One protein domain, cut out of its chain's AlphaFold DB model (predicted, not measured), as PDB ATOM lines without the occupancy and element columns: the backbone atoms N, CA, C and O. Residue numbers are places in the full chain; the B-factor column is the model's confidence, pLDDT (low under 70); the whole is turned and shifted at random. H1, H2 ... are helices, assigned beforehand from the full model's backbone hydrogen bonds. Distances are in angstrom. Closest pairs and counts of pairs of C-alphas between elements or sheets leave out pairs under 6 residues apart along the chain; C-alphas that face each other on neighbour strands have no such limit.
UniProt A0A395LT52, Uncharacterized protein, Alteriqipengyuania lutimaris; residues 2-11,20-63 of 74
ATOM      1  N   ALA A   2     141.268 132.688 101.359       65.81
ATOM      2  CA  ALA A   2     142.466 131.954 100.911       65.81
ATOM      3  C   ALA A   2     142.276 130.983  99.718       65.81
ATOM      4  O   ALA A   2     143.195 130.786  98.933       65.81
ATOM      5  N   ALA A   3     141.104 130.356  99.563       60.81
ATOM      6  CA  ALA A   3     140.818 129.501  98.405       60.81
ATOM      7  C   ALA A   3     140.586 130.294  97.101       60.81
ATOM      8  O   ALA A   3     141.028 129.844  96.052       60.81
ATOM      9  N   ALA A   4     139.978 131.484  97.182       64.25
ATOM     10  CA  ALA A   4     139.765 132.393  96.047       64.25
ATOM     11  C   ALA A   4     141.066 133.047  95.587       64.25
ATOM     12  O   ALA A   4     141.295 133.229  94.395       64.25
ATOM     13  N   GLU A   5     141.924 133.378  96.555       68.00
ATOM     14  CA  GLU A   5     143.267 133.900  96.305       68.00
ATOM     15  C   GLU A   5     144.100 132.862  95.545       68.00
ATOM     16  O   GLU A   5     144.680 133.169  94.513       68.00
ATOM     17  N   ARG A   6     144.089 131.595  95.987       65.50
ATOM     18  CA  ARG A   6     144.813 130.511  95.298       65.50
ATOM     19  C   ARG A   6     144.286 130.200  93.898       65.50
ATOM     20  O   ARG A   6     145.038 129.667  93.091       65.50
ATOM     21  N   SER A   7     143.018 130.492  93.617       60.50
ATOM     22  CA  SER A   7     142.425 130.298  92.292       60.50
ATOM     23  C   SER A   7     142.567 131.520  91.375       60.50
ATOM     24  O   SER A   7     141.997 131.507  90.288       60.50
ATOM     25  N   GLY A   8     143.265 132.583  91.804       70.31
ATOM     26  CA  GLY A   8     143.458 133.813  91.021       70.31
ATOM     27  C   GLY A   8     142.189 134.651  90.833       70.31
ATOM     28  O   GLY A   8     142.163 135.591  90.044       70.31
ATOM     29  N   LEU A   9     141.107 134.344  91.560       71.69
ATOM     30  CA  LEU A   9     139.810 135.021  91.402       71.69
ATOM     31  C   LEU A   9     139.778 136.422  92.033       71.69
ATOM     32  O   LEU A   9     138.765 137.111  91.944       71.69
ATOM     33  N   LEU A  10     140.868 136.832  92.685       71.44
ATOM     34  CA  LEU A  10     141.005 138.119  93.367       71.44
ATOM     35  C   LEU A  10     142.140 138.990  92.790       71.44
ATOM     36  O   LEU A  10     142.435 140.038  93.366       71.44
ATOM     37  N   ASP A  11     142.756 138.582  91.670       69.31
ATOM     38  CA  ASP A  11     143.958 139.225  91.109       69.31
ATOM     39  C   ASP A  11     143.674 140.571  90.413       69.31
ATOM     40  O   ASP A  11     144.478 141.498  90.514       69.31
ATOM     41  N   ARG A  20     120.336 146.772  94.717       91.38
ATOM     42  CA  ARG A  20     119.559 146.979  95.946       91.38
ATOM     43  C   ARG A  20     119.510 145.677  96.734       91.38
ATOM     44  O   ARG A  20     119.120 144.647  96.196       91.38
ATOM     45  N   VAL A  21     119.845 145.754  98.015       89.88
ATOM     46  CA  VAL A  21     119.802 144.624  98.946       89.88
ATOM     47  C   VAL A  21     119.080 145.023 100.226       89.88
ATOM     48  O   VAL A  21     119.037 146.197 100.595       89.88
ATOM     49  N   SER A  22     118.492 144.040 100.907       94.81
ATOM     50  CA  SER A  22     117.840 144.267 102.196       94.81
ATOM     51  C   SER A  22     118.879 144.644 103.263       94.81
ATOM     52  O   SER A  22     119.813 143.873 103.490       94.81
ATOM     53  N   PRO A  23     118.710 145.760 103.998       94.69
ATOM     54  CA  PRO A  23     119.621 146.126 105.083       94.69
ATOM     55  C   PRO A  23     119.690 145.076 106.200       94.69
ATOM     56  O   PRO A  23     120.723 144.921 106.846       94.69
ATOM     57  N   ALA A  24     118.595 144.346 106.437       97.06
ATOM     58  CA  ALA A  24     118.569 143.269 107.423       97.06
ATOM     59  C   ALA A  24     119.453 142.090 106.997       97.06
ATOM     60  O   ALA A  24     120.186 141.550 107.824       97.06
ATOM     61  N   LEU A  25     119.436 141.754 105.703       94.06
ATOM     62  CA  LEU A  25     120.285 140.709 105.134       94.06
ATOM     63  C   LEU A  25     121.766 141.073 105.272       94.06
ATOM     64  O   LEU A  25     122.551 140.254 105.739       94.06
ATOM     65  N   VAL A  26     122.132 142.317 104.942       94.31
ATOM     66  CA  VAL A  26     123.516 142.798 105.071       94.31
ATOM     67  C   VAL A  26     123.985 142.708 106.522       94.31
ATOM     68  O   VAL A  26     125.046 142.150 106.781       94.31
ATOM     69  N   ARG A  27     123.187 143.185 107.487       96.44
ATOM     70  CA  ARG A  27     123.552 143.100 108.913       96.44
ATOM     71  C   ARG A  27     123.774 141.663 109.376       96.44
ATOM     72  O   ARG A  27     124.767 141.398 110.046       96.44
ATOM     73  N   GLN A  28     122.877 140.751 109.010       96.69
ATOM     74  CA  GLN A  28     123.002 139.342 109.380       96.69
ATOM     75  C   GLN A  28     124.256 138.708 108.766       96.69
ATOM     76  O   GLN A  28     124.990 138.005 109.454       96.69
ATOM     77  N   ALA A  29     124.530 138.989 107.491       94.38
ATOM     78  CA  ALA A  29     125.698 138.469 106.794       94.38
ATOM     79  C   ALA A  29     127.010 138.988 107.408       94.38
ATOM     80  O   ALA A  29     127.931 138.204 107.633       94.38
ATOM     81  N   LYS A  30     127.081 140.275 107.777       96.19
ATOM     82  CA  LYS A  30     128.223 140.833 108.523       96.19
ATOM     83  C   LYS A  30     128.396 140.177 109.891       96.19
ATOM     84  O   LYS A  30     129.513 139.855 110.273       96.19
ATOM     85  N   ALA A  31     127.301 139.935 110.612       95.44
ATOM     86  CA  ALA A  31     127.349 139.269 111.911       95.44
ATOM     87  C   ALA A  31     127.856 137.819 111.812       95.44
ATOM     88  O   ALA A  31     128.611 137.384 112.675       95.44
ATOM     89  N   GLN A  32     127.476 137.079 110.764       94.25
ATOM     90  CA  GLN A  32     127.923 135.695 110.567       94.25
ATOM     91  C   GLN A  32     129.362 135.579 110.060       94.25
ATOM     92  O   GLN A  32     130.067 134.648 110.434       94.25
ATOM     93  N   THR A  33     129.794 136.498 109.195       92.06
ATOM     94  CA  THR A  33     131.114 136.432 108.544       92.06
ATOM     95  C   THR A  33     132.190 137.235 109.275       92.06
ATOM     96  O   THR A  33     133.375 137.016 109.045       92.06
ATOM     97  N   GLY A  34     131.800 138.191 110.126       94.44
ATOM     98  CA  GLY A  34     132.694 139.167 110.756       94.44
ATOM     99  C   GLY A  34     133.149 140.300 109.825       94.44
ATOM    100  O   GLY A  34     133.802 141.241 110.282       94.44
ATOM    101  N   ILE A  35     132.791 140.248 108.538       94.62
ATOM    102  CA  ILE A  35     133.230 141.211 107.527       94.62
ATOM    103  C   ILE A  35     132.512 142.551 107.722       94.62
ATOM    104  O   ILE A  35     131.289 142.602 107.826       94.62
ATOM    105  N   GLN A  36     133.270 143.649 107.754       92.88
ATOM    106  CA  GLN A  36     132.725 144.992 107.995       92.88
ATOM    107  C   GLN A  36     132.477 145.787 106.713       92.88
ATOM    108  O   GLN A  36     131.484 146.514 106.631       92.88
ATOM    109  N   ALA A  37     133.354 145.658 105.717       92.31
ATOM    110  CA  ALA A  37     133.224 146.368 104.453       92.31
ATOM    111  C   ALA A  37     132.231 145.655 103.525       92.31
ATOM    112  O   ALA A  37     132.266 144.436 103.373       92.31
ATOM    113  N   ASP A  38     131.349 146.423 102.883       90.88
ATOM    114  CA  ASP A  38     130.361 145.862 101.954       90.88
ATOM    115  C   ASP A  38     131.036 145.230 100.728       90.88
ATOM    116  O   ASP A  38     130.601 144.178 100.268       90.88
ATOM    117  N   THR A  39     132.127 145.830 100.242       89.44
ATOM    118  CA  THR A  39     132.929 145.288  99.135       89.44
ATOM    119  C   THR A  39     133.497 143.916  99.482       89.44
ATOM    120  O   THR A  39     133.300 142.973  98.725       89.44
ATOM    121  N   ASP A  40     134.116 143.779 100.656       89.06
ATOM    122  CA  ASP A  40     134.695 142.512 101.115       89.06
ATOM    123  C   ASP A  40     133.612 141.446 101.320       89.06
ATOM    124  O   ASP A  40     133.830 140.266 101.056       89.06
ATOM    125  N   LEU A  41     132.420 141.855 101.769       91.88
ATOM    126  CA  LEU A  41     131.292 140.946 101.953       91.88
ATOM    127  C   LEU A  41     130.778 140.426 100.604       91.88
ATOM    128  O   LEU A  41     130.430 139.250 100.487       91.88
ATOM    129  N   ILE A  42     130.749 141.288  99.585       90.06
ATOM    130  CA  ILE A  42     130.392 140.916  98.212       90.06
ATOM    131  C   ILE A  42     131.468 140.010  97.605       90.06
ATOM    132  O   ILE A  42     131.119 138.966  97.056       90.06
ATOM    133  N   GLU A  43     132.754 140.354  97.734       88.19
ATOM    134  CA  GLU A  43     133.866 139.505  97.279       88.19
ATOM    135  C   GLU A  43     133.797 138.120  97.940       88.19
ATOM    136  O   GLU A  43     133.889 137.103  97.255       88.19
ATOM    137  N   PHE A  44     133.545 138.059  99.252       89.25
ATOM    138  CA  PHE A  44     133.372 136.802  99.979       89.25
ATOM    139  C   PHE A  44     132.187 135.979  99.467       89.25
ATOM    140  O   PHE A  44     132.318 134.767  99.286       89.25
ATOM    141  N   ALA A  45     131.033 136.607  99.232       88.88
ATOM    142  CA  ALA A  45     129.856 135.916  98.720       88.88
ATOM    143  C   ALA A  45     130.108 135.346  97.316       88.88
ATOM    144  O   ALA A  45     129.814 134.179  97.063       88.88
ATOM    145  N   LEU A  46     130.711 136.140  96.426       87.81
ATOM    146  CA  LEU A  46     131.066 135.716  95.071       87.81
ATOM    147  C   LEU A  46     132.100 134.592  95.085       87.81
ATOM    148  O   LEU A  46     131.917 133.595  94.396       87.81
ATOM    149  N   ALA A  47     133.139 134.713  95.912       85.94
ATOM    150  CA  ALA A  47     134.125 133.661  96.116       85.94
ATOM    151  C   ALA A  47     133.477 132.374  96.633       85.94
ATOM    152  O   ALA A  47     133.799 131.297  96.149       85.94
ATOM    153  N   SER A  48     132.553 132.474  97.589       83.94
ATOM    154  CA  SER A  48     131.875 131.303  98.156       83.94
ATOM    155  C   SER A  48     131.062 130.556  97.102       83.94
ATOM    156  O   SER A  48     131.112 129.334  97.075       83.94
ATOM    157  N   VAL A  49     130.376 131.276  96.210       83.75
ATOM    158  CA  VAL A  49     129.624 130.679  95.093       83.75
ATOM    159  C   VAL A  49     130.564 130.130  94.014       83.75
ATOM    160  O   VAL A  49     130.351 129.035  93.508       83.75
ATOM    161  N   ALA A  50     131.618 130.868  93.661       82.81
ATOM    162  CA  ALA A  50     132.560 130.472  92.614       82.81
ATOM    163  C   ALA A  50     133.430 129.267  93.009       82.81
ATOM    164  O   ALA A  50     133.866 128.511  92.145       82.81
ATOM    165  N   LEU A  51     133.689 129.100  94.307       74.50
ATOM    166  CA  LEU A  51     134.515 128.031  94.872       74.50
ATOM    167  C   LEU A  51     133.698 126.925  95.518       74.50
ATOM    168  O   LEU A  51     134.277 126.081  96.203       74.50
ATOM    169  N   GLU A  52     132.373 126.951  95.386       68.62
ATOM    170  CA  GLU A  52     131.534 125.892  95.919       68.62
ATOM    171  C   GLU A  52     131.882 124.592  95.173       68.62
ATOM    172  O   GLU A  52     131.369 124.297  94.097       68.62
ATOM    173  N   ASP A  53     132.834 123.835  95.729       62.91
ATOM    174  CA  ASP A  53     133.480 122.674  95.107       62.91
ATOM    175  C   ASP A  53     132.594 121.434  95.218       62.91
ATOM    176  O   ASP A  53     132.937 120.428  95.844       62.91
ATOM    177  N   ARG A  54     131.349 121.582  94.748       69.19
ATOM    178  CA  ARG A  54     130.262 120.609  94.897       69.19
ATOM    179  C   ARG A  54     130.170 120.054  96.318       69.19
ATOM    180  O   ARG A  54     129.700 118.938  96.507       69.19
ATOM    181  N   PHE A  55     130.607 120.810  97.332       69.06
ATOM    182  CA  PHE A  55     130.795 120.279  98.680       69.06
ATOM    183  C   PHE A  55     129.491 119.693  99.209       69.06
ATOM    184  O   PHE A  55     129.485 118.594  99.743       69.06
ATOM    185  N   ALA A  56     128.367 120.376  98.985       68.25
ATOM    186  CA  ALA A  56     127.056 119.873  99.371       68.25
ATOM    187  C   ALA A  56     126.678 118.557  98.659       68.25
ATOM    188  O   ALA A  56     126.052 117.691  99.269       68.25
ATOM    189  N   GLU A  57     127.043 118.391  97.388       74.75
ATOM    190  CA  GLU A  57     126.769 117.180  96.604       74.75
ATOM    191  C   GLU A  57     127.697 116.036  97.021       74.75
ATOM    192  O   GLU A  57     127.221 114.945  97.327       74.75
ATOM    193  N   SER A  58     128.997 116.306  97.130       73.81
ATOM    194  CA  SER A  58     130.018 115.372  97.604       73.81
ATOM    195  C   SER A  58     129.739 114.930  99.040       73.81
ATOM    196  O   SER A  58     129.739 113.740  99.327       73.81
ATOM    197  N   PHE A  59     129.389 115.848  99.940       76.38
ATOM    198  CA  PHE A  59     129.024 115.533 101.322       76.38
ATOM    199  C   PHE A  59     127.776 114.642 101.394       76.38
ATOM    200  O   PHE A  59     127.751 113.661 102.140       76.38
ATOM    201  N   LYS A  60     126.751 114.925 100.574       80.56
ATOM    202  CA  LYS A  60     125.563 114.063 100.455       80.56
ATOM    203  C   LYS A  60     125.889 112.688  99.877       80.56
ATOM    204  O   LYS A  60     125.315 111.706 100.342       80.56
ATOM    205  N   ALA A  61     126.757 112.614  98.871       80.81
ATOM    206  CA  ALA A  61     127.149 111.365  98.222       80.81
ATOM    207  C   ALA A  61     127.966 110.473  99.166       80.81
ATOM    208  O   ALA A  61     127.713 109.276  99.264       80.81
ATOM    209  N   VAL A  62     128.893 111.082  99.901       82.50
ATOM    210  CA  VAL A  62     129.805 110.404 100.819       82.50
ATOM    211  C   VAL A  62     129.096 109.999 102.121       82.50
ATOM    212  O   VAL A  62     129.500 109.040 102.757       82.50
ATOM    213  N   ARG A  63     128.001 110.663 102.533       82.75
ATOM    214  CA  ARG A  63     127.211 110.317 103.745       82.75
ATOM    215  C   ARG A  63     128.052 110.101 105.016       82.75
ATOM    216  O   ARG A  63     127.675 109.324 105.891       82.75
TER     217      ARG A  63
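AT A GLANCE: This is residues 2 to 11 and 20 to 63 of the 74 residues of an uncharacterized protein of Alteriqipengyuania lutimaris (UniProt A0A395LT52). A loose, open arrangement of four helices has the longest, H3, in its middle, with H2 turned steeply to it near its first end, the short H1 near Ala 47 on another side of H3, and H4 set off beyond its last end. Beyond the last end of H3, residues 52 to 63, with H4 among them, stick out as a free arm; residues 20 to 25, of which 23 to 25 belong to H2, stand free too. The printed part has 54 residues, with four named helices in the order H1, H2, H3, H4 and no named strand; the class is all helix. It is loose, with a radius of gyration of the C-alphas of 13.5 A, and the C-alphas span 37 by 29 by 20 A.

IN THESE COORDINATES: Find C-alpha 38 at (130.361, 145.862, 101.954); from there H3, residues 38 to 50, runs 18.1 A to C-alpha 50 at (132.560, 130.472, 92.614). Look back along the chain for H2, residues 23 to 33, which is 15.4 A long. Look past H3 for H4, residues 55 to 62, which runs 10.2 A and ends with C-alpha 62 at (129.805, 110.404, 100.819). H1 is short, residues 2 to 6, beginning with C-alpha 2 at (142.466, 131.954, 100.911).

HOW THE PARTS SIT: Begin at H3 and look at Leu 41, the one residue with which it touches H2. The two helices only just touch, with 3 pairs of C-alphas within 8 A; the closest are those of Lys 30 and Leu 41, 7.3 A apart. They run the same way at a steep tilt of 69 degrees, only just short of about perpendicular. Farther along H3, look at Ala 47: H1 and H3 are close but not clearly touching, and their closest C-alphas, those of Ala 4 and Ala 47, are 5.8 A apart. H4 is apart from H1, H2 and H3, and H1 is apart from H2. In the backbone of H1, H2, H3 and H4, every O i to N i+4 pair is within hydrogen-bond range.

THE WHOLE: The two C-alphas farthest apart are those of Arg 20 and Val 62, at 38.3 A. Without the stretches that stand free, the body has 36 residues and spans 28 by 15 by 12 A. Residues 12 to 19 are not printed, and C-alphas 11 and 20 are 26.1 A apart across this cut, which falls in the link from H1 to H2. The links from H2 to H3 and from H3 to H4 are tight, and no link that is printed whole is long. The mean pLDDT of the printed part is 82.8; look for values under 70 at residues 2 to 7, residue 11 and residues 52 to 56 of the model.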